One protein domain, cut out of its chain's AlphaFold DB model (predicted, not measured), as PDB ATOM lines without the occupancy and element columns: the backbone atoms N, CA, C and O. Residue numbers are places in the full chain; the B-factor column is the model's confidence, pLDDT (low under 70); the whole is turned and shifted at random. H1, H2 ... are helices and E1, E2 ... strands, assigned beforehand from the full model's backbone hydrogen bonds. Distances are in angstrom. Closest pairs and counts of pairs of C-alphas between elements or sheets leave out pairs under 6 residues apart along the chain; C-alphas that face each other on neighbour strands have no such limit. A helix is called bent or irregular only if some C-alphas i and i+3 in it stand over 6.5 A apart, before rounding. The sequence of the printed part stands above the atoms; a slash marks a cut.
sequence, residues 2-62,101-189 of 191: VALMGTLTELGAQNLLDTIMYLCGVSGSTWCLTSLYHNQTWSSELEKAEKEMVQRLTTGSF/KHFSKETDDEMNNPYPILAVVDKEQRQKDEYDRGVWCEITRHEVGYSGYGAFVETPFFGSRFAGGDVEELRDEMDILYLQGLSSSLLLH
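Overview. This is residues 2 to 62 and 101 to 189 of the 191 residues of the protein "PLA2c domain-containing protein" of Lepisosteus oculatus (UniProt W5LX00). A twisted sheet of five strands has the antiparallel helices H2 and H5 side by side over one face, at its E1 and E2 end. H1 and H3 extend the domain beyond that end, where H1 packs on H2 and H3 packs on H1, and the small hairpin E6 and E7 lies at the far opposite end. The printed part has 150 residues with five named helices and seven named strands, in the order H1 E1 H2 H3 E2 H4 E3 E4 E5 E6 E7 H5; the class is mixed, helices and strands. The large sheet has the order E1 E2 E3 E4 E5 and is mixed, with E1 and E2 parallel and the other neighbours antiparallel. The whole is compact, with a radius of gyration of the C-alphas of 16.6 A and spans of 48 by 36 by 32 A.

Arrangement. H1, residues 2 to 13, touches H2, residues 28 to 37, with its residues 2 to 5 alone; the closest C-alphas, of Leu 4 and Ser 29, are 6.3 A apart, at a steep tilt of 49 degrees, the same way. H3, residues 46 to 59, touches H1 with its residues 46 to 50 alone; the closest C-alphas, of Thr 9 and Leu 46, are 6.4 A apart, at a shallow tilt of 23 degrees, opposite ways. E1, residues 22 to 25, is an edge strand, parallel to E2, residues 115 to 121, with N 23 and O 115 within hydrogen-bond range at 2.9 A. The pairing of E2 is staggered: its residues 115 to 118 pair with E1 and its residues 118 to 121 with E3, residues 136 to 139. E2 and E3 are antiparallel, with N 118 and O 139 at 2.8 A. E3, E4, residues 143 to 146, and E5, residues 151 to 154, form a meander, each strand the antiparallel neighbour of the one before. N 138 and O 145 are 2.9 A apart in the hairpin E3 and E4, and N 144 and O 153 are 2.8 A apart in the hairpin E4 and E5. The sheet is only just strongly twisted, its C-alphas lying up to 4.4 A off the best plane. H2 and H5, residues 176 to 189, are on the same face of this sheet, two layers with helices on one face. H2 lies over E1 at a height over the sheet of 8.7 A, and H5 over E2 at 8.9 A; both run along the strands. H2 and H5 touch at a shallow tilt of 5 degrees, opposite ways, and their closest C-alphas, of Trp 31 and Gln 180, are 5.9 A apart. H4, residues 123 to 128, touches no helix and is not on the sheet. E6, residues 161 to 163, and E7, residues 166 to 169, form an antiparallel hairpin with N 163 and O 166 at 3.0 A; E5 and E6 are apart. In H1, H3 and H4 every O i to N i+4 pair is within hydrogen-bond range; in H2 it is 5 of 6 and in H5 6 of 10. H5 is irregular, with C-alphas 183 and 186 7.7 A apart.

Along the chain. H1 begins at C-alpha 2, (-58.621, -21.664, -2.554), and is 16.6 A long from first to last C-alpha. E1 measures 9.9 A, H2 15.0 A and H3 19.6 A. E2 begins at C-alpha 115, (-49.730, -5.891, 5.097), and is 19.9 A long. H4 measures 8.8 A, E3 9.8 A, E4 10.1 A, E5 10.7 A, E6 7.1 A and E7 9.3 A. H5, 21.2 A long, ends at C-alpha 189, (-52.546, -32.694, 16.682).

Size, cuts and confidence. The two C-alphas farthest apart, of Gln 14 and Glu 168, are 49.5 A apart. Residues 63 to 100 are not printed, and C-alphas 62 and 101 are 18.9 A apart across this cut, which lies in the link from H3 to E2. Of the links that are printed whole, none is long. Residues 101 to 114 hold no named element. The mean pLDDT of the printed part is 90.1; residue 109, residues 129 to 133 and residues 186 to 189 are under 70.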
ATOM      1  N   VAL A   2     -57.762 -21.972  -1.384       96.00
ATOM      2  CA  VAL A   2     -58.621 -21.664  -2.554       96.00
ATOM      3  C   VAL A   2     -59.760 -20.685  -2.238       96.00
ATOM      4  O   VAL A   2     -59.968 -19.728  -2.971       96.00
ATOM      5  N   ALA A   3     -60.460 -20.871  -1.113       96.69
ATOM      6  CA  ALA A   3     -61.530 -19.956  -0.709       96.69
ATOM      7  C   ALA A   3     -61.035 -18.524  -0.421       96.69
ATOM      8  O   ALA A   3     -61.735 -17.567  -0.741       96.69
ATOM      9  N   LEU A   4     -59.830 -18.366   0.150       97.00
ATOM     10  CA  LEU A   4     -59.239 -17.042   0.369       97.00
ATOM     11  C   LEU A   4     -58.877 -16.395  -0.970       97.00
ATOM     12  O   LEU A   4     -59.212 -15.235  -1.164       97.00
ATOM     13  N   MET A   5     -58.292 -17.154  -1.903       96.69
ATOM     14  CA  MET A   5     -57.999 -16.652  -3.249       96.69
ATOM     15  C   MET A   5     -59.264 -16.108  -3.924       96.69
ATOM     16  O   MET A   5     -59.285 -14.952  -4.321       96.69
ATOM     17  N   GLY A   6     -60.353 -16.887  -3.943       96.81
ATOM     18  CA  GLY A   6     -61.624 -16.429  -4.514       96.81
ATOM     19  C   GLY A   6     -62.238 -15.230  -3.779       96.81
ATOM     20  O   GLY A   6     -62.828 -14.360  -4.413       96.81
ATOM     21  N   THR A   7     -62.069 -15.141  -2.454       97.12
ATOM     22  CA  THR A   7     -62.517 -13.974  -1.673       97.12
ATOM     23  C   THR A   7     -61.748 -12.717  -2.074       97.12
ATOM     24  O   THR A   7     -62.354 -11.669  -2.276       97.12
ATOM     25  N   LEU A   8     -60.424 -12.821  -2.212       97.31
ATOM     26  CA  LEU A   8     -59.586 -11.712  -2.657       97.31
ATOM     27  C   LEU A   8     -59.941 -11.313  -4.090       97.31
ATOM     28  O   LEU A   8     -60.132 -10.123  -4.324       97.31
ATOM     29  N   THR A   9     -60.112 -12.277  -5.006       96.25
ATOM     30  CA  THR A   9     -60.563 -12.029  -6.388       96.25
ATOM     31  C   THR A   9     -61.840 -11.191  -6.413       96.25
ATOM     32  O   THR A   9     -61.890 -10.174  -7.104       96.25
ATOM     33  N   GLU A  10     -62.856 -11.570  -5.634       96.81
ATOM     34  CA  GLU A  10     -64.117 -10.826  -5.590       96.81
ATOM     35  C   GLU A  10     -63.939  -9.428  -4.979       96.81
ATOM     36  O   GLU A  10     -64.470  -8.452  -5.503       96.81
ATOM     37  N   LEU A  11     -63.140  -9.289  -3.916       96.69
ATOM     38  CA  LEU A  11     -62.822  -7.977  -3.339       96.69
ATOM     39  C   LEU A  11     -62.115  -7.062  -4.348       96.69
ATOM     40  O   LEU A  11     -62.421  -5.872  -4.401       96.69
ATOM     41  N   GLY A  12     -61.211  -7.607  -5.166       94.94
ATOM     42  CA  GLY A  12     -60.575  -6.885  -6.267       94.94
ATOM     43  C   GLY A  12     -61.589  -6.463  -7.333       94.94
ATOM     44  O   GLY A  12     -61.636  -5.295  -7.706       94.94
ATOM     45  N   ALA A  13     -62.472  -7.373  -7.756       95.06
ATOM     46  CA  ALA A  13     -63.518  -7.086  -8.743       95.06
ATOM     47  C   ALA A  13     -64.495  -5.983  -8.290       95.06
ATOM     48  O   ALA A  13     -64.981  -5.205  -9.114       95.06
ATOM     49  N   GLN A  14     -64.754  -5.884  -6.984       96.56
ATOM     50  CA  GLN A  14     -65.598  -4.844  -6.389       96.56
ATOM     51  C   GLN A  14     -64.840  -3.546  -6.051       96.56
ATOM     52  O   GLN A  14     -65.450  -2.616  -5.527       96.56
ATOM     53  N   ASN A  15     -63.540  -3.446  -6.355       94.50
ATOM     54  CA  ASN A  15     -62.666  -2.328  -5.962       94.50
ATOM     55  C   ASN A  15     -62.647  -2.085  -4.439       94.50
ATOM     56  O   ASN A  15     -62.595  -0.950  -3.968       94.50
ATOM     57  N   LEU A  16     -62.742  -3.163  -3.658       95.75
ATOM     58  CA  LEU A  16     -62.693  -3.132  -2.196       95.75
ATOM     59  C   LEU A  16     -61.330  -3.561  -1.651       95.75
ATOM     60  O   LEU A  16     -61.031  -3.265  -0.496       95.75
ATOM     61  N   LEU A  17     -60.503  -4.240  -2.451       94.75
ATOM     62  CA  LEU A  17     -59.195  -4.739  -2.014       94.75
ATOM     63  C   LEU A  17     -58.266  -3.607  -1.543       94.75
ATOM     64  O   LEU A  17     -57.655  -3.735  -0.487       94.75
ATOM     65  N   ASP A  18     -58.271  -2.466  -2.236       92.31
ATOM     66  CA  ASP A  18     -57.448  -1.287  -1.907       92.31
ATOM     67  C   ASP A  18     -57.834  -0.620  -0.574       92.31
ATOM     68  O   ASP A  18     -57.136   0.255  -0.069       92.31
ATOM     69  N   THR A  19     -58.964  -1.018   0.022       94.62
ATOM     70  CA  THR A  19     -59.392  -0.529   1.342       94.62
ATOM     71  C   THR A  19     -58.799  -1.341   2.497       94.62
ATOM     72  O   THR A  19     -58.964  -0.974   3.665       94.62
ATOM     73  N   ILE A  20     -58.119  -2.451   2.198       94.75
ATOM     74  CA  ILE A  20     -57.621  -3.406   3.188       94.75
ATOM     75  C   ILE A  20     -56.177  -3.069   3.556       94.75
ATOM     76  O   ILE A  20     -55.264  -3.217   2.755       94.75
ATOM     77  N   MET A  21     -55.958  -2.674   4.812       94.38
ATOM     78  CA  MET A  21     -54.612  -2.372   5.322       94.38
ATOM     79  C   MET A  21     -53.841  -3.616   5.770       94.38
ATOM     80  O   MET A  21     -52.623  -3.656   5.650       94.38
ATOM     81  N   TYR A  22     -54.535  -4.625   6.297       95.25
ATOM     82  CA  TYR A  22     -53.927  -5.819   6.878       95.25
ATOM     83  C   TYR A  22     -54.614  -7.066   6.349       95.25
ATOM     84  O   TYR A  22     -55.844  -7.147   6.342       95.25
ATOM     85  N   LEU A  23     -53.820  -8.061   5.970       96.00
ATOM     86  CA  LEU A  23     -54.303  -9.384   5.617       96.00
ATOM     87  C   LEU A  23     -53.685 -10.394   6.577       96.00
ATOM     88  O   LEU A  23     -52.495 -10.684   6.507       96.00
ATOM     89  N   CYS A  24     -54.501 -10.915   7.490       95.69
ATOM     90  CA  CYS A  24     -54.078 -11.911   8.467       95.69
ATOM     91  C   CYS A  24     -54.513 -13.316   8.035       95.69
ATOM     92  O   CYS A  24     -55.645 -13.514   7.588       95.69
ATOM     93  N   GLY A  25     -53.619 -14.295   8.177       94.62
ATOM     94  CA  GLY A  25     -53.878 -15.695   7.869       94.62
ATOM     95  C   GLY A  25     -53.481 -16.633   9.006       94.62
ATOM     96  O   GLY A  25     -52.456 -16.458   9.650       94.62
ATOM     97  N   VAL A  26     -54.267 -17.691   9.194       93.06
ATOM     98  CA  VAL A  26     -53.963 -18.854  10.044       93.06
ATOM     99  C   VAL A  26     -54.258 -20.146   9.277       93.06
ATOM    100  O   VAL A  26     -55.185 -20.202   8.456       93.06
ATOM    101  N   SER A  27     -53.495 -21.211   9.531       91.88
ATOM    102  CA  SER A  27     -53.674 -22.509   8.864       91.88
ATOM    103  C   SER A  27     -53.670 -22.368   7.335       91.88
ATOM    104  O   SER A  27     -52.938 -21.550   6.796       91.88
ATOM    105  N   GLY A  28     -54.494 -23.108   6.593       92.38
ATOM    106  CA  GLY A  28     -54.468 -23.096   5.126       92.38
ATOM    107  C   GLY A  28     -54.743 -21.739   4.452       92.38
ATOM    108  O   GLY A  28     -54.675 -21.658   3.224       92.38
ATOM    109  N   SER A  29     -55.107 -20.679   5.183       95.12
ATOM    110  CA  SER A  29     -55.134 -19.315   4.632       95.12
ATOM    111  C   SER A  29     -53.728 -18.711   4.499       95.12
ATOM    112  O   SER A  29     -53.489 -18.005   3.521       95.12
ATOM    113  N   THR A  30     -52.770 -19.092   5.357       95.19
ATOM    114  CA  THR A  30     -51.361 -18.679   5.221       95.19
ATOM    115  C   THR A  30     -50.738 -19.199   3.938       95.19
ATOM    116  O   THR A  30     -49.962 -18.489   3.323       95.19
ATOM    117  N   TRP A  31     -51.139 -20.383   3.465       95.44
ATOM    118  CA  TRP A  31     -50.654 -20.931   2.196       95.44
ATOM    119  C   TRP A  31     -51.009 -20.042   1.003       95.44
ATOM    120  O   TRP A  31     -50.195 -19.852   0.110       95.44
ATOM    121  N   CYS A  32     -52.223 -19.479   0.993       96.06
ATOM    122  CA  CYS A  32     -52.635 -18.522  -0.037       96.06
ATOM    123  C   CYS A  32     -51.859 -17.219   0.105       96.06
ATOM    124  O   CYS A  32     -51.380 -16.685  -0.886       96.06
ATOM    125  N   LEU A  33     -51.749 -16.733   1.341       95.25
ATOM    126  CA  LEU A  33     -51.092 -15.478   1.651       95.25
ATOM    127  C   LEU A  33     -49.620 -15.539   1.235       95.25
ATOM    128  O   LEU A  33     -49.226 -14.809   0.343       95.25
ATOM    129  N   THR A  34     -48.824 -16.480   1.726       93.56
ATOM    130  CA  THR A  34     -47.409 -16.538   1.335       93.56
ATOM    131  C   THR A  34     -47.207 -16.860  -0.154       93.56
ATOM    132  O   THR A  34     -46.282 -16.334  -0.757       93.56
ATOM    133  N   SER A  35     -48.107 -17.622  -0.795       93.00
ATOM    134  CA  SER A  35     -48.080 -17.803  -2.259       93.00
ATOM    135  C   SER A  35     -48.286 -16.503  -3.044       93.00
ATOM    136  O   SER A  35     -47.690 -16.351  -4.107       93.00
ATOM    137  N   LEU A  36     -49.161 -15.608  -2.578       93.69
ATOM    138  CA  LEU A  36     -49.456 -14.347  -3.264       93.69
ATOM    139  C   LEU A  36     -48.298 -13.359  -3.139       93.69
ATOM    140  O   LEU A  36     -47.919 -12.734  -4.126       93.69
ATOM    141  N   TYR A  37     -47.709 -13.261  -1.949       91.81
ATOM    142  CA  TYR A  37     -46.713 -12.228  -1.655       91.81
ATOM    143  C   TYR A  37     -45.376 -12.477  -2.356       91.81
ATOM    144  O   TYR A  37     -44.661 -11.519  -2.614       91.81
ATOM    145  N   HIS A  38     -45.141 -13.696  -2.858       85.06
ATOM    146  CA  HIS A  38     -44.042 -13.981  -3.782       85.06
ATOM    147  C   HIS A  38     -44.035 -13.059  -5.030       85.06
ATOM    148  O   HIS A  38     -42.988 -12.891  -5.666       85.06
ATOM    149  N   ASN A  39     -45.181 -12.480  -5.419       87.25
ATOM    150  CA  ASN A  39     -45.269 -11.415  -6.420       87.25
ATOM    151  C   ASN A  39     -45.613 -10.079  -5.738       87.25
ATOM    152  O   ASN A  39     -46.719  -9.901  -5.240       87.25
ATOM    153  N   GLN A  40     -44.709  -9.100  -5.821       88.31
ATOM    154  CA  GLN A  40     -44.874  -7.763  -5.229       88.31
ATOM    155  C   GLN A  40     -46.092  -6.983  -5.755       88.31
ATOM    156  O   GLN A  40     -46.510  -6.006  -5.149       88.31
ATOM    157  N   THR A  41     -46.664  -7.385  -6.890       90.12
ATOM    158  CA  THR A  41     -47.780  -6.683  -7.547       90.12
ATOM    159  C   THR A  41     -49.060  -7.519  -7.597       90.12
ATOM    160  O   THR A  41     -49.955  -7.238  -8.394       90.12
ATOM    161  N   TRP A  42     -49.166  -8.559  -6.760       92.81
ATOM    162  CA  TRP A  42     -50.258  -9.535  -6.833       92.81
ATOM    163  C   TRP A  42     -51.654  -8.913  -6.709       92.81
ATOM    164  O   TRP A  42     -52.575  -9.393  -7.366       92.81
ATOM    165  N   SER A  43     -51.824  -7.864  -5.897       93.06
ATOM    166  CA  SER A  43     -53.121  -7.199  -5.701       93.06
ATOM    167  C   SER A  43     -53.606  -6.496  -6.973       93.06
ATOM    168  O   SER A  43     -54.772  -6.630  -7.343       93.06
ATOM    169  N   SER A  44     -52.697  -5.837  -7.697       90.69
ATOM    170  CA  SER A  44     -52.952  -5.198  -8.996       90.69
ATOM    171  C   SER A  44     -53.068  -6.204 -10.147       90.69
ATOM    172  O   SER A  44     -53.760  -5.954 -11.133       90.69
ATOM    173  N   GLU A  45     -52.398  -7.354 -10.042       92.50
ATOM    174  CA  GLU A  45     -52.393  -8.430 -11.040       92.50
ATOM    175  C   GLU A  45     -53.234  -9.649 -10.605       92.50
ATOM    176  O   GLU A  45     -52.895 -10.799 -10.897       92.50
ATOM    177  N   LEU A  46     -54.347  -9.427  -9.906       93.50
ATOM    178  CA  LEU A  46     -55.057 -10.486  -9.185       93.50
ATOM    179  C   LEU A  46     -55.563 -11.637 -10.071       93.50
ATOM    180  O   LEU A  46     -55.438 -12.804  -9.707       93.50
ATOM    181  N   GLU A  47     -56.065 -11.328 -11.271       92.75
ATOM    182  CA  GLU A  47     -56.502 -12.339 -12.245       92.75
ATOM    183  C   GLU A  47     -55.337 -13.244 -12.687       92.75
ATOM    184  O   GLU A  47     -55.501 -14.450 -12.890       92.75
ATOM    185  N   LYS A  48     -54.140 -12.669 -12.836       94.38
ATOM    186  CA  LYS A  48     -52.925 -13.415 -13.175       94.38
ATOM    187  C   LYS A  48     -52.485 -14.272 -11.993       94.38
ATOM    188  O   LYS A  48     -52.245 -15.460 -12.192       94.38
ATOM    189  N   ALA A  49     -52.466 -13.712 -10.783       94.50
ATOM    190  CA  ALA A  49     -52.144 -14.453  -9.566       94.50
ATOM    191  C   ALA A  49     -53.093 -15.649  -9.351       94.50
ATOM    192  O   ALA A  49     -52.652 -16.746  -9.000       94.50
ATOM    193  N   GLU A  50     -54.389 -15.479  -9.635       95.25
ATOM    194  CA  GLU A  50     -55.380 -16.557  -9.562       95.25
ATOM    195  C   GLU A  50     -55.095 -17.647 -10.593       95.25
ATOM    196  O   GLU A  50     -55.029 -18.827 -10.242       95.25
ATOM    197  N   LYS A  51     -54.876 -17.270 -11.858       95.44
ATOM    198  CA  LYS A  51     -54.556 -18.221 -12.931       95.44
ATOM    199  C   LYS A  51     -53.279 -18.998 -12.641       95.44
ATOM    200  O   LYS A  51     -53.269 -20.213 -12.823       95.44
ATOM    201  N   GLU A  52     -52.230 -18.330 -12.167       94.50
ATOM    202  CA  GLU A  52     -50.967 -18.964 -11.783       94.50
ATOM    203  C   GLU A  52     -51.168 -19.951 -10.628       94.50
ATOM    204  O   GLU A  52     -50.661 -21.074 -10.683       94.50
ATOM    205  N   MET A  53     -51.964 -19.589  -9.615       95.31
ATOM    206  CA  MET A  53     -52.311 -20.493  -8.519       95.31
ATOM    207  C   MET A  53     -53.117 -21.698  -9.017       95.31
ATOM    208  O   MET A  53     -52.760 -22.834  -8.711       95.31
ATOM    209  N   VAL A  54     -54.168 -21.491  -9.813       95.75
ATOM    210  CA  VAL A  54     -54.985 -22.579 -10.379       95.75
ATOM    211  C   VAL A  54     -54.131 -23.502 -11.242       95.75
ATOM    212  O   VAL A  54     -54.204 -24.724 -11.098       95.75
ATOM    213  N   GLN A  55     -53.286 -22.944 -12.108       96.12
ATOM    214  CA  GLN A  55     -52.375 -23.720 -12.941       96.12
ATOM    215  C   GLN A  55     -51.428 -24.544 -12.069       96.12
ATOM    216  O   GLN A  55     -51.365 -25.760 -12.214       96.12
ATOM    217  N   ARG A  56     -50.756 -23.916 -11.101       95.31
ATOM    218  CA  ARG A  56     -49.853 -24.606 -10.176       95.31
ATOM    219  C   ARG A  56     -50.544 -25.745  -9.427       95.31
ATOM    220  O   ARG A  56     -49.983 -26.832  -9.342       95.31
ATOM    221  N   LEU A  57     -51.755 -25.538  -8.920       95.19
ATOM    222  CA  LEU A  57     -52.478 -26.557  -8.153       95.19
ATOM    223  C   LEU A  57     -53.019 -27.703  -9.018       95.19
ATOM    224  O   LEU A  57     -53.165 -28.819  -8.527       95.19
ATOM    225  N   THR A  58     -53.317 -27.444 -10.293       94.88
ATOM    226  CA  THR A  58     -53.876 -28.452 -11.212       94.88
ATOM    227  C   THR A  58     -52.811 -29.219 -11.987       94.88
ATOM    228  O   THR A  58     -52.997 -30.405 -12.258       94.88
ATOM    229  N   THR A  59     -51.699 -28.573 -12.344       94.25
ATOM    230  CA  THR A  59     -50.627 -29.178 -13.149       94.25
ATOM    231  C   THR A  59     -49.367 -29.482 -12.350       94.25
ATOM    232  O   THR A  59     -48.521 -30.239 -12.823       94.25
ATOM    233  N   GLY A  60     -49.197 -28.873 -11.175       91.25
ATOM    234  CA  GLY A  60     -48.034 -29.090 -10.326       91.25
ATOM    235  C   GLY A  60     -47.987 -30.518  -9.795       91.25
ATOM    236  O   GLY A  60     -48.981 -31.059  -9.308       91.25
ATOM    237  N   SER A  61     -46.811 -31.130  -9.869       90.81
ATOM    238  CA  SER A  61     -46.551 -32.447  -9.305       90.81
ATOM    239  C   SER A  61     -45.816 -32.329  -7.976       90.81
ATOM    240  O   SER A  61     -45.030 -31.413  -7.746       90.81
ATOM    241  N   PHE A  62     -46.082 -33.283  -7.090       93.75
ATOM    242  CA  PHE A  62     -45.277 -33.472  -5.896       93.75
ATOM    243  C   PHE A  62     -44.048 -34.306  -6.250       93.75
ATOM    244  O   PHE A  62     -44.169 -35.391  -6.823       93.75
ATOM    245  N   LYS A 101     -37.510 -19.047   0.195       93.38
ATOM    246  CA  LYS A 101     -37.286 -17.655   0.567       93.38
ATOM    247  C   LYS A 101     -37.600 -17.430   2.038       93.38
ATOM    248  O   LYS A 101     -38.385 -18.138   2.666       93.38
ATOM    249  N   HIS A 102     -37.004 -16.369   2.546       94.38
ATOM    250  CA  HIS A 102     -37.200 -15.856   3.886       94.38
ATOM    251  C   HIS A 102     -38.319 -14.819   3.896       94.38
ATOM    252  O   HIS A 102     -38.350 -13.931   3.040       94.38
ATOM    253  N   PHE A 103     -39.214 -14.904   4.878       93.75
ATOM    254  CA  PHE A 103     -40.361 -14.004   4.962       93.75
ATOM    255  C   PHE A 103     -39.936 -12.549   5.198       93.75
ATOM    256  O   PHE A 103     -40.594 -11.628   4.720       93.75
ATOM    257  N   SER A 104     -38.785 -12.327   5.842       92.81
ATOM    258  CA  SER A 104     -38.185 -10.997   5.994       92.81
ATOM    259  C   SER A 104     -37.762 -10.337   4.676       92.81
ATOM    260  O   SER A 104     -37.573  -9.121   4.619       92.81
ATOM    261  N   LYS A 105     -37.584 -11.125   3.607       90.62
ATOM    262  CA  LYS A 105     -37.180 -10.645   2.275       90.62
ATOM    263  C   LYS A 105     -38.368 -10.304   1.384       90.62
ATOM    264  O   LYS A 105     -38.162  -9.771   0.292       90.62
ATOM    265  N   GLU A 106     -39.587 -10.582   1.840       83.81
ATOM    266  CA  GLU A 106     -40.802 -10.179   1.145       83.81
ATOM    267  C   GLU A 106     -40.907  -8.653   1.140       83.81
ATOM    268  O   GLU A 106     -41.037  -7.990   2.172       83.81
ATOM    269  N   THR A 107     -40.810  -8.081  -0.052       76.00
ATOM    270  CA  THR A 107     -40.748  -6.636  -0.271       76.00
ATOM    271  C   THR A 107     -42.023  -6.175  -0.947       76.00
ATOM    272  O   THR A 107     -42.522  -6.794  -1.878       76.00
ATOM    273  N   ASP A 108     -42.552  -5.072  -0.446       76.38
ATOM    274  CA  ASP A 108     -43.634  -4.322  -1.069       76.38
ATOM    275  C   ASP A 108     -43.273  -2.861  -0.855       76.38
ATOM    276  O   ASP A 108     -43.676  -2.238   0.132       76.38
ATOM    277  N   ASP A 109     -42.354  -2.396  -1.696       69.94
ATOM    278  CA  ASP A 109     -41.720  -1.086  -1.560       69.94
ATOM    279  C   ASP A 109     -42.714   0.047  -1.844       69.94
ATOM    280  O   ASP A 109     -42.561   1.155  -1.332       69.94
ATOM    281  N   GLU A 110     -43.757  -0.242  -2.626       75.69
ATOM    282  CA  GLU A 110     -44.819   0.703  -2.962       75.69
ATOM    283  C   GLU A 110     -46.008   0.633  -1.986       75.69
ATOM    284  O   GLU A 110     -46.880   1.497  -2.040       75.69
ATOM    285  N   MET A 111     -46.025  -0.343  -1.062       79.31
ATOM    286  CA  MET A 111     -47.128  -0.611  -0.124       79.31
ATOM    287  C   MET A 111     -48.487  -0.754  -0.823       79.31
ATOM    288  O   MET A 111     -49.519  -0.320  -0.305       79.31
ATOM    289  N   ASN A 112     -48.484  -1.349  -2.015       85.94
ATOM    290  CA  ASN A 112     -49.695  -1.508  -2.814       85.94
ATOM    291  C   ASN A 112     -50.521  -2.721  -2.376       85.94
ATOM    292  O   ASN A 112     -51.692  -2.826  -2.729       85.94
ATOM    293  N   ASN A 113     -49.934  -3.648  -1.617       93.38
ATOM    294  CA  ASN A 113     -50.644  -4.793  -1.075       93.38
ATOM    295  C   ASN A 113     -50.997  -4.553   0.400       93.38
ATOM    296  O   ASN A 113     -50.268  -3.863   1.120       93.38
ATOM    297  N   PRO A 114     -52.076  -5.184   0.896       94.88
ATOM    298  CA  PRO A 114     -52.314  -5.280   2.330       94.88
ATOM    299  C   PRO A 114     -51.069  -5.798   3.069       94.88
ATOM    300  O   PRO A 114     -50.292  -6.580   2.533       94.88
ATOM    301  N   TYR A 115     -50.867  -5.405   4.321       94.69
ATOM    302  CA  TYR A 115     -49.730  -5.891   5.097       94.69
ATOM    303  C   TYR A 115     -49.964  -7.344   5.565       94.69
ATOM    304  O   TYR A 115     -50.983  -7.602   6.224       94.69
ATOM    305  N   PRO A 116     -49.062  -8.297   5.254       95.00
ATOM    306  CA  PRO A 116     -49.259  -9.708   5.559       95.00
ATOM    307  C   PRO A 116     -48.932 -10.020   7.023       95.00
ATOM    308  O   PRO A 116     -47.852  -9.692   7.516       95.00
ATOM    309  N   ILE A 117     -49.841 -10.727   7.696       96.31
ATOM    310  CA  ILE A 117     -49.647 -11.231   9.061       96.31
ATOM    311  C   ILE A 117     -49.956 -12.729   9.070       96.31
ATOM    312  O   ILE A 117     -51.058 -13.147   8.710       96.31
ATOM    313  N   LEU A 118     -48.995 -13.556   9.476       95.75
ATOM    314  CA  LEU A 118     -49.232 -14.973   9.748       95.75
ATOM    315  C   LEU A 118     -49.473 -15.139  11.246       95.75
ATOM    316  O   LEU A 118     -48.724 -14.611  12.061       95.75
ATOM    317  N   ALA A 119     -50.509 -15.881  11.613       93.75
ATOM    318  CA  ALA A 119     -50.831 -16.177  12.998       93.75
ATOM    319  C   ALA A 119     -50.576 -17.657  13.299       93.75
ATOM    320  O   ALA A 119     -51.023 -18.549  12.568       93.75
ATOM    321  N   VAL A 120     -49.884 -17.912  14.408       91.75
ATOM    322  CA  VAL A 120     -49.558 -19.245  14.922       91.75
ATOM    323  C   VAL A 120     -50.036 -19.352  16.365       91.75
ATOM    324  O   VAL A 120     -50.028 -18.376  17.111       91.75
ATOM    325  N   VAL A 121     -50.464 -20.547  16.765       87.69
ATOM    326  CA  VAL A 121     -50.892 -20.829  18.138       87.69
ATOM    327  C   VAL A 121     -49.771 -21.529  18.899       87.69
ATOM    328  O   VAL A 121     -49.364 -22.625  18.510       87.69
ATOM    329  N   ASP A 122     -49.335 -20.951  20.016       86.19
ATOM    330  CA  ASP A 122     -48.469 -21.631  20.978       86.19
ATOM    331  C   ASP A 122     -49.317 -22.542  21.878       86.19
ATOM    332  O   ASP A 122     -50.135 -22.115  22.704       86.19
ATOM    333  N   LYS A 123     -49.115 -23.849  21.706       79.00
ATOM    334  CA  LYS A 123     -49.823 -24.884  22.458       79.00
ATOM    335  C   LYS A 123     -49.467 -24.884  23.943       79.00
ATOM    336  O   LYS A 123     -50.338 -25.193  24.756       79.00
ATOM    337  N   GLU A 124     -48.220 -24.597  24.306       78.81
ATOM    338  CA  GLU A 124     -47.825 -24.566  25.713       78.81
ATOM    339  C   GLU A 124     -48.506 -23.418  26.441       78.81
ATOM    340  O   GLU A 124     -48.995 -23.604  27.555       78.81
ATOM    341  N   GLN A 125     -48.587 -22.254  25.795       76.69
ATOM    342  CA  GLN A 125     -49.299 -21.102  26.341       76.69
ATOM    343  C   GLN A 125     -50.796 -21.387  26.444       76.69
ATOM    344  O   GLN A 125     -51.394 -21.108  27.478       76.69
ATOM    345  N   ARG A 126     -51.386 -22.072  25.455       73.44
ATOM    346  CA  ARG A 126     -52.795 -22.506  25.502       73.44
ATOM    347  C   ARG A 126     -53.124 -23.400  26.700       73.44
ATOM    348  O   ARG A 126     -54.258 -23.420  27.159       73.44
ATOM    349  N   GLN A 127     -52.166 -24.192  27.179       72.25
ATOM    350  CA  GLN A 127     -52.374 -25.064  28.339       72.25
ATOM    351  C   GLN A 127     -52.154 -24.350  29.678       72.25
ATOM    352  O   GLN A 127     -52.630 -24.837  30.702       72.25
ATOM    353  N   LYS A 128     -51.407 -23.241  29.679       70.50
ATOM    354  CA  LYS A 128     -50.980 -22.518  30.886       70.50
ATOM    355  C   LYS A 128     -51.830 -21.280  31.170       70.50
ATOM    356  O   LYS A 128     -51.980 -20.919  32.334       70.50
ATOM    357  N   ASP A 129     -52.341 -20.622  30.136       64.62
ATOM    358  CA  ASP A 129     -53.007 -19.330  30.253       64.62
ATOM    359  C   ASP A 129     -54.530 -19.487  30.325       64.62
ATOM    360  O   ASP A 129     -55.172 -19.976  29.401       64.62
ATOM    361  N   GLU A 130     -55.115 -19.050  31.439       60.84
ATOM    362  CA  GLU A 130     -56.566 -19.051  31.667       60.84
ATOM    363  C   GLU A 130     -57.277 -17.934  30.869       60.84
ATOM    364  O   GLU A 130     -58.501 -17.946  30.739       60.84
ATOM    365  N   TYR A 131     -56.515 -16.969  30.330       64.62
ATOM    366  CA  TYR A 131     -57.015 -15.753  29.677       64.62
ATOM    367  C   TYR A 131     -56.573 -15.595  28.212       64.62
ATOM    368  O   TYR A 131     -56.781 -14.521  27.644       64.62
ATOM    369  N   ASP A 132     -55.967 -16.625  27.613       67.31
ATOM    370  CA  ASP A 132     -55.493 -16.667  26.219       67.31
ATOM    371  C   ASP A 132     -54.547 -15.514  25.787       67.31
ATOM    372  O   ASP A 132     -54.310 -15.307  24.594       67.31
ATOM    373  N   ARG A 133     -53.965 -14.754  26.725       64.69
ATOM    374  CA  ARG A 133     -53.106 -13.589  26.435       64.69
ATOM    375  C   ARG A 133     -51.775 -13.987  25.794       64.69
ATOM    376  O   ARG A 133     -51.198 -13.184  25.072       64.69
ATOM    377  N   GLY A 134     -51.301 -15.209  26.011       71.94
ATOM    378  CA  GLY A 134     -50.051 -15.716  25.436       71.94
ATOM    379  C   GLY A 134     -50.204 -16.669  24.253       71.94
ATOM    380  O   GLY A 134     -49.211 -17.231  23.809       71.94
ATOM    381  N   VAL A 135     -51.423 -16.925  23.775       84.06
ATOM    382  CA  VAL A 135     -51.689 -18.078  22.894       84.06
ATOM    383  C   VAL A 135     -51.339 -17.807  21.436       84.06
ATOM    384  O   VAL A 135     -50.989 -18.736  20.712       84.06
ATOM    385  N   TRP A 136     -51.417 -16.550  21.006       88.88
ATOM    386  CA  TRP A 136     -51.163 -16.155  19.626       88.88
ATOM    387  C   TRP A 136     -49.771 -15.556  19.470       88.88
ATOM    388  O   TRP A 136     -49.422 -14.586  20.142       88.88
ATOM    389  N   CYS A 137     -49.013 -16.139  18.547       92.69
ATOM    390  CA  CYS A 137     -47.780 -15.593  18.014       92.69
ATOM    391  C   CYS A 137     -48.065 -15.035  16.617       92.69
ATOM    392  O   CYS A 137     -48.635 -15.724  15.764       92.69
ATOM    393  N   GLU A 138     -47.693 -13.783  16.397       95.44
ATOM    394  CA  GLU A 138     -47.819 -13.091  15.121       95.44
ATOM    395  C   GLU A 138     -46.464 -13.089  14.423       95.44
ATOM    396  O   GLU A 138     -45.435 -12.845  15.050       95.44
ATOM    397  N   ILE A 139     -46.467 -13.367  13.125       96.38
ATOM    398  CA  ILE A 139     -45.286 -13.381  12.270       96.38
ATOM    399  C   ILE A 139     -45.545 -12.418  11.123       96.38
ATOM    400  O   ILE A 139     -46.484 -12.582  10.342       96.38
ATOM    401  N   THR A 140     -44.688 -11.416  11.007       95.62
ATOM    402  CA  THR A 140     -44.705 -10.439   9.920       95.62
ATOM    403  C   THR A 140     -43.346 -10.431   9.222       95.62
ATOM    404  O   THR A 140     -42.428 -11.133   9.645       95.62
ATOM    405  N   ARG A 141     -43.173  -9.650   8.150       93.44
ATOM    406  CA  ARG A 141     -41.845  -9.515   7.523       93.44
ATOM    407  C   ARG A 141     -40.828  -8.784   8.413       93.44
ATOM    408  O   ARG A 141     -39.631  -8.918   8.198       93.44
ATOM    409  N   HIS A 142     -41.296  -7.986   9.375       95.06
ATOM    410  CA  HIS A 142     -40.423  -7.166  10.217       95.06
ATOM    411  C   HIS A 142     -40.165  -7.813  11.577       95.06
ATOM    412  O   HIS A 142     -39.024  -7.849  12.029       95.06
ATOM    413  N   GLU A 143     -41.211  -8.327  12.219       96.75
ATOM    414  CA  GLU A 143     -41.128  -8.877  13.568       96.75
ATOM    415  C   GLU A 143     -41.998 -10.119  13.775       96.75
ATOM    416  O   GLU A 143     -43.007 -10.328  13.088       96.75
ATOM    417  N   VAL A 144     -41.589 -10.915  14.763       97.00
ATOM    418  CA  VAL A 144     -42.278 -12.103  15.264       97.00
ATOM    419  C   VAL A 144     -42.418 -12.003  16.774       97.00
ATOM    420  O   VAL A 144     -41.446 -11.693  17.465       97.00
ATOM    421  N   GLY A 145     -43.601 -12.287  17.315       94.94
ATOM    422  CA  GLY A 145     -43.779 -12.218  18.759       94.94
ATOM    423  C   GLY A 145     -45.195 -12.409  19.272       94.94
ATOM    424  O   GLY A 145     -46.117 -12.770  18.545       94.94
ATOM    425  N   TYR A 146     -45.344 -12.166  20.572       92.31
ATOM    426  CA  TYR A 146     -46.585 -12.354  21.314       92.31
ATOM    427  C   TYR A 146     -47.179 -11.003  21.699       92.31
ATOM    428  O   TYR A 146     -46.737 -10.369  22.663       92.31
ATOM    429  N   SER A 147     -48.242 -10.599  21.006       88.25
ATOM    430  CA  SER A 147     -48.922  -9.321  21.243       88.25
ATOM    431  C   SER A 147     -49.412  -9.155  22.679       88.25
ATOM    432  O   SER A 147     -49.267  -8.079  23.256       88.25
ATOM    433  N   GLY A 148     -49.931 -10.212  23.311       86.50
ATOM    434  CA  GLY A 148     -50.409 -10.106  24.693       86.50
ATOM    435  C   GLY A 148     -49.302 -10.011  25.749       86.50
ATOM    436  O   GLY A 148     -49.582  -9.570  26.864       86.50
ATOM    437  N   TYR A 149     -48.055 -10.339  25.396       87.94
ATOM    438  CA  TYR A 149     -46.876 -10.068  26.227       87.94
ATOM    439  C   TYR A 149     -46.116  -8.805  25.799       87.94
ATOM    440  O   TYR A 149     -45.251  -8.345  26.541       87.94
ATOM    441  N   GLY A 150     -46.428  -8.234  24.629       90.50
ATOM    442  CA  GLY A 150     -45.685  -7.111  24.055       90.50
ATOM    443  C   GLY A 150     -44.220  -7.451  23.764       90.50
ATOM    444  O   GLY A 150     -43.367  -6.571  23.843       90.50
ATOM    445  N   ALA A 151     -43.922  -8.725  23.498       91.94
ATOM    446  CA  ALA A 151     -42.565  -9.234  23.331       91.94
ATOM    447  C   ALA A 151     -42.353  -9.704  21.889       91.94
ATOM    448  O   ALA A 151     -43.016 -10.645  21.450       91.94
ATOM    449  N   PHE A 152     -41.422  -9.052  21.188       95.62
ATOM    450  CA  PHE A 152     -41.143  -9.255  19.767       95.62
ATOM    451  C   PHE A 152     -39.640  -9.303  19.496       95.62
ATOM    452  O   PHE A 152     -38.844  -8.703  20.221       95.62
ATOM    453  N   VAL A 153     -39.275 -10.011  18.432       96.81
ATOM    454  CA  VAL A 153     -37.932 -10.046  17.841       96.81
ATOM    455  C   VAL A 153     -38.040  -9.774  16.346       96.81
ATOM    456  O   VAL A 153     -39.094 -10.007  15.756       96.81
ATOM    457  N   GLU A 154     -36.964  -9.314  15.710       96.75
ATOM    458  CA  GLU A 154     -36.952  -9.184  14.250       96.75
ATOM    459  C   GLU A 154     -37.115 -10.561  13.586       96.75
ATOM    460  O   GLU A 154     -36.547 -11.554  14.049       96.75
ATOM    461  N   THR A 155     -37.864 -10.625  12.482       96.44
ATOM    462  CA  THR A 155     -38.175 -11.884  11.778       96.44
ATOM    463  C   THR A 155     -36.948 -12.731  11.421       96.44
ATOM    464  O   THR A 155     -37.012 -13.940  11.645       96.44
ATOM    465  N   PRO A 156     -35.808 -12.160  10.976       96.62
ATOM    466  CA  PRO A 156     -34.595 -12.941  10.725       96.62
ATOM    467  C   PRO A 156     -34.031 -13.665  11.951       96.62
ATOM    468  O   PRO A 156     -33.307 -14.642  11.801       96.62
ATOM    469  N   PHE A 157     -34.335 -13.195  13.163       96.12
ATOM    470  CA  PHE A 157     -33.877 -13.825  14.402       96.12
ATOM    471  C   PHE A 157     -34.870 -14.857  14.944       96.12
ATOM    472  O   PHE A 157     -34.586 -15.518  15.947       96.12
ATOM    473  N   PHE A 158     -36.032 -15.025  14.308       94.44
ATOM    474  CA  PHE A 158     -37.003 -16.024  14.725       94.44
ATOM    475  C   PHE A 158     -36.400 -17.434  14.603       94.44
ATOM    476  O   PHE A 158     -35.927 -17.829  13.543       94.44
ATOM    477  N   GLY A 159     -36.402 -18.185  15.711       91.38
ATOM    478  CA  GLY A 159     -35.759 -19.503  15.825       91.38
ATOM    479  C   GLY A 159     -34.375 -19.491  16.487       91.38
ATOM    480  O   GLY A 159     -33.913 -20.549  16.909       91.38
ATOM    481  N   SER A 160     -33.747 -18.321  16.644       94.69
ATOM    482  CA  SER A 160     -32.480 -18.150  17.376       94.69
ATOM    483  C   SER A 160     -32.652 -18.332  18.891       94.69
ATOM    484  O   SER A 160     -33.770 -18.292  19.414       94.69
ATOM    485  N   ARG A 161     -31.547 -18.514  19.628       94.00
ATOM    486  CA  ARG A 161     -31.581 -18.592  21.101       94.00
ATOM    487  C   ARG A 161     -31.277 -17.240  21.731       94.00
ATOM    488  O   ARG A 161     -30.342 -16.553  21.327       94.00
ATOM    489  N   PHE A 162     -32.043 -16.912  22.768       94.19
ATOM    490  CA  PHE A 162     -31.968 -15.638  23.472       94.19
ATOM    491  C   PHE A 162     -31.800 -15.843  24.977       94.19
ATOM    492  O   PHE A 162     -32.394 -16.761  25.551       94.19
ATOM    493  N   ALA A 163     -31.074 -14.936  25.627       95.25
ATOM    494  CA  ALA A 163     -31.025 -14.819  27.081       95.25
ATOM    495  C   ALA A 163     -30.960 -13.347  27.492       95.25
ATOM    496  O   ALA A 163     -30.218 -12.557  26.921       95.25
ATOM    497  N   GLY A 164     -31.772 -12.953  28.476       92.69
ATOM    498  CA  GLY A 164     -31.798 -11.566  28.962       92.69
ATOM    499  C   GLY A 164     -32.273 -10.519  27.943       92.69
ATOM    500  O   GLY A 164     -32.170  -9.334  28.230       92.69
ATOM    501  N   GLY A 165     -32.817 -10.942  26.797       90.81
ATOM    502  CA  GLY A 165     -33.194 -10.064  25.683       90.81
ATOM    503  C   GLY A 165     -32.144  -9.976  24.572       90.81
ATOM    504  O   GLY A 165     -32.443  -9.425  23.519       90.81
ATOM    505  N   ASP A 166     -30.964 -10.567  24.767       93.06
ATOM    506  CA  ASP A 166     -29.883 -10.586  23.782       93.06
ATOM    507  C   ASP A 166     -29.822 -11.929  23.039       93.06
ATOM    508  O   ASP A 166     -30.167 -12.979  23.593       93.06
ATOM    509  N   VAL A 167     -29.368 -11.902  21.781       95.44
ATOM    510  CA  VAL A 167     -29.124 -13.109  20.972       95.44
ATOM    511  C   VAL A 167     -27.862 -13.808  21.488       95.44
ATOM    512  O   VAL A 167     -26.767 -13.257  21.402       95.44
ATOM    513  N   GLU A 168     -28.004 -15.033  21.994       95.38
ATOM    514  CA  GLU A 168     -26.868 -15.874  22.402       95.38
ATOM    515  C   GLU A 168     -26.335 -16.723  21.245       95.38
ATOM    516  O   GLU A 168     -25.130 -16.930  21.118       95.38
ATOM    517  N   GLU A 169     -27.237 -17.228  20.404       94.50
ATOM    518  CA  GLU A 169     -26.913 -18.101  19.279       94.50
ATOM    519  C   GLU A 169     -27.795 -17.713  18.097       94.50
ATOM    520  O   GLU A 169     -29.009 -17.940  18.115       94.50
ATOM    521  N   LEU A 170     -27.172 -17.103  17.088       93.69
ATOM    522  CA  LEU A 170     -27.832 -16.753  15.840       93.69
ATOM    523  C   LEU A 170     -28.047 -18.016  15.006       93.69
ATOM    524  O   LEU A 170     -27.106 -18.780  14.782       93.69
ATOM    525  N   ARG A 171     -29.275 -18.201  14.532       92.25
ATOM    526  CA  ARG A 171     -29.665 -19.274  13.615       92.25
ATOM    527  C   ARG A 171     -30.193 -18.687  12.317       92.25
ATOM    528  O   ARG A 171     -30.604 -17.527  12.287       92.25
ATOM    529  N   ASP A 172     -30.153 -19.490  11.261       92.31
ATOM    530  CA  ASP A 172     -30.679 -19.092   9.962       92.31
ATOM    531  C   ASP A 172     -32.200 -18.889  10.035       92.31
ATOM    532  O   ASP A 172     -32.910 -19.594  10.757       92.31
ATOM    533  N   GLU A 173     -32.701 -17.904   9.288       94.56
ATOM    534  CA  GLU A 173     -34.130 -17.608   9.242       94.56
ATOM    535  C   GLU A 173     -34.897 -18.784   8.622       94.56
ATOM    536  O   GLU A 173     -34.526 -19.315   7.574       94.56
ATOM    537  N   MET A 174     -36.020 -19.153   9.238       93.12
ATOM    538  CA  MET A 174     -36.927 -20.155   8.682       93.12
ATOM    539  C   MET A 174     -37.455 -19.728   7.311       93.12
ATOM    540  O   MET A 174     -37.857 -18.581   7.102       93.12
ATOM    541  N   ASP A 175     -37.506 -20.669   6.373       94.94
ATOM    542  CA  ASP A 175     -38.108 -20.399   5.074       94.94
ATOM    543  C   ASP A 175     -39.644 -20.417   5.108       94.94
ATOM    544  O   ASP A 175     -40.293 -20.915   6.037       94.94
ATOM    545  N   ILE A 176     -40.245 -19.849   4.064       95.44
ATOM    546  CA  ILE A 176     -41.695 -19.719   3.931       95.44
ATOM    547  C   ILE A 176     -42.395 -21.081   3.978       95.44
ATOM    548  O   ILE A 176     -43.465 -21.179   4.582       95.44
ATOM    549  N   LEU A 177     -41.828 -22.137   3.384       95.38
ATOM    550  CA  LEU A 177     -42.442 -23.466   3.430       95.38
ATOM    551  C   LEU A 177     -42.516 -23.999   4.871       95.38
ATOM    552  O   LEU A 177     -43.553 -24.541   5.271       95.38
ATOM    553  N   TYR A 178     -41.466 -23.807   5.672       95.19
ATOM    554  CA  TYR A 178     -41.508 -24.129   7.097       95.19
ATOM    555  C   TYR A 178     -42.569 -23.292   7.822       95.19
ATOM    556  O   TYR A 178     -43.398 -23.854   8.537       95.19
ATOM    557  N   LEU A 179     -42.625 -21.973   7.593       95.06
ATOM    558  CA  LEU A 179     -43.622 -21.090   8.219       95.06
ATOM    559  C   LEU A 179     -45.068 -21.455   7.844       95.06
ATOM    560  O   LEU A 179     -45.968 -21.391   8.688       95.06
ATOM    561  N   GLN A 180     -45.311 -21.891   6.604       94.88
ATOM    562  CA  GLN A 180     -46.594 -22.453   6.178       94.88
ATOM    563  C   GLN A 180     -46.935 -23.719   6.974       94.88
ATOM    564  O   GLN A 180     -48.080 -23.875   7.416       94.88
ATOM    565  N   GLY A 181     -45.957 -24.607   7.182       94.19
ATOM    566  CA  GLY A 181     -46.086 -25.793   8.032       94.19
ATOM    567  C   GLY A 181     -46.388 -25.440   9.482       94.19
ATOM    568  O   GLY A 181     -47.373 -25.928  10.034       94.19
ATOM    569  N   LEU A 182     -45.619 -24.525  10.068       93.31
ATOM    570  CA  LEU A 182     -45.783 -24.057  11.441       93.31
ATOM    571  C   LEU A 182     -47.184 -23.471  11.659       93.31
ATOM    572  O   LEU A 182     -47.897 -23.881  12.576       93.31
ATOM    573  N   SER A 183     -47.633 -22.606  10.748       91.88
ATOM    574  CA  SER A 183     -48.950 -21.955  10.808       91.88
ATOM    575  C   SER A 183     -50.134 -22.906  10.604       91.88
ATOM    576  O   SER A 183     -51.273 -22.550  10.905       91.88
ATOM    577  N   SER A 184     -49.896 -24.116  10.086       87.56
ATOM    578  CA  SER A 184     -50.919 -25.148   9.849       87.56
ATOM    579  C   SER A 184     -50.716 -26.427  10.672       87.56
ATOM    580  O   SER A 184     -51.488 -27.380  10.549       87.56
ATOM    581  N   SER A 185     -49.750 -26.414  11.593       73.62
ATOM    582  CA  SER A 185     -49.350 -27.547  12.436       73.62
ATOM    583  C   SER A 185     -50.429 -28.018  13.423       73.62
ATOM    584  O   SER A 185     -50.360 -29.146  13.905       73.62
ATOM    585  N   LEU A 186     -51.498 -27.244  13.657       63.91
ATOM    586  CA  LEU A 186     -52.701 -27.724  14.361       63.91
ATOM    587  C   LEU A 186     -53.270 -29.014  13.736       63.91
ATOM    588  O   LEU A 186     -53.832 -29.846  14.449       63.91
ATOM    589  N   LEU A 187     -53.074 -29.223  12.429       57.19
ATOM    590  CA  LEU A 187     -53.463 -30.451  11.728       57.19
ATOM    591  C   LEU A 187     -52.691 -31.695  12.203       57.19
ATOM    592  O   LEU A 187     -53.209 -32.804  12.095       57.19
ATOM    593  N   LEU A 188     -51.500 -31.531  12.786       56.97
ATOM    594  CA  LEU A 188     -50.674 -32.622  13.323       56.97
ATOM    595  C   LEU A 188     -51.159 -33.131  14.687       56.97
ATOM    596  O   LEU A 188     -50.686 -34.159  15.173       56.97
ATOM    597  N   HIS A 189     -52.093 -32.420  15.320       54.66
ATOM    598  CA  HIS A 189     -52.546 -32.694  16.682       54.66
ATOM    599  C   HIS A 189     -54.010 -33.145  16.781       54.66
ATOM    600  O   HIS A 189     -54.526 -33.259  17.890       54.66
TER     601      HIS A 189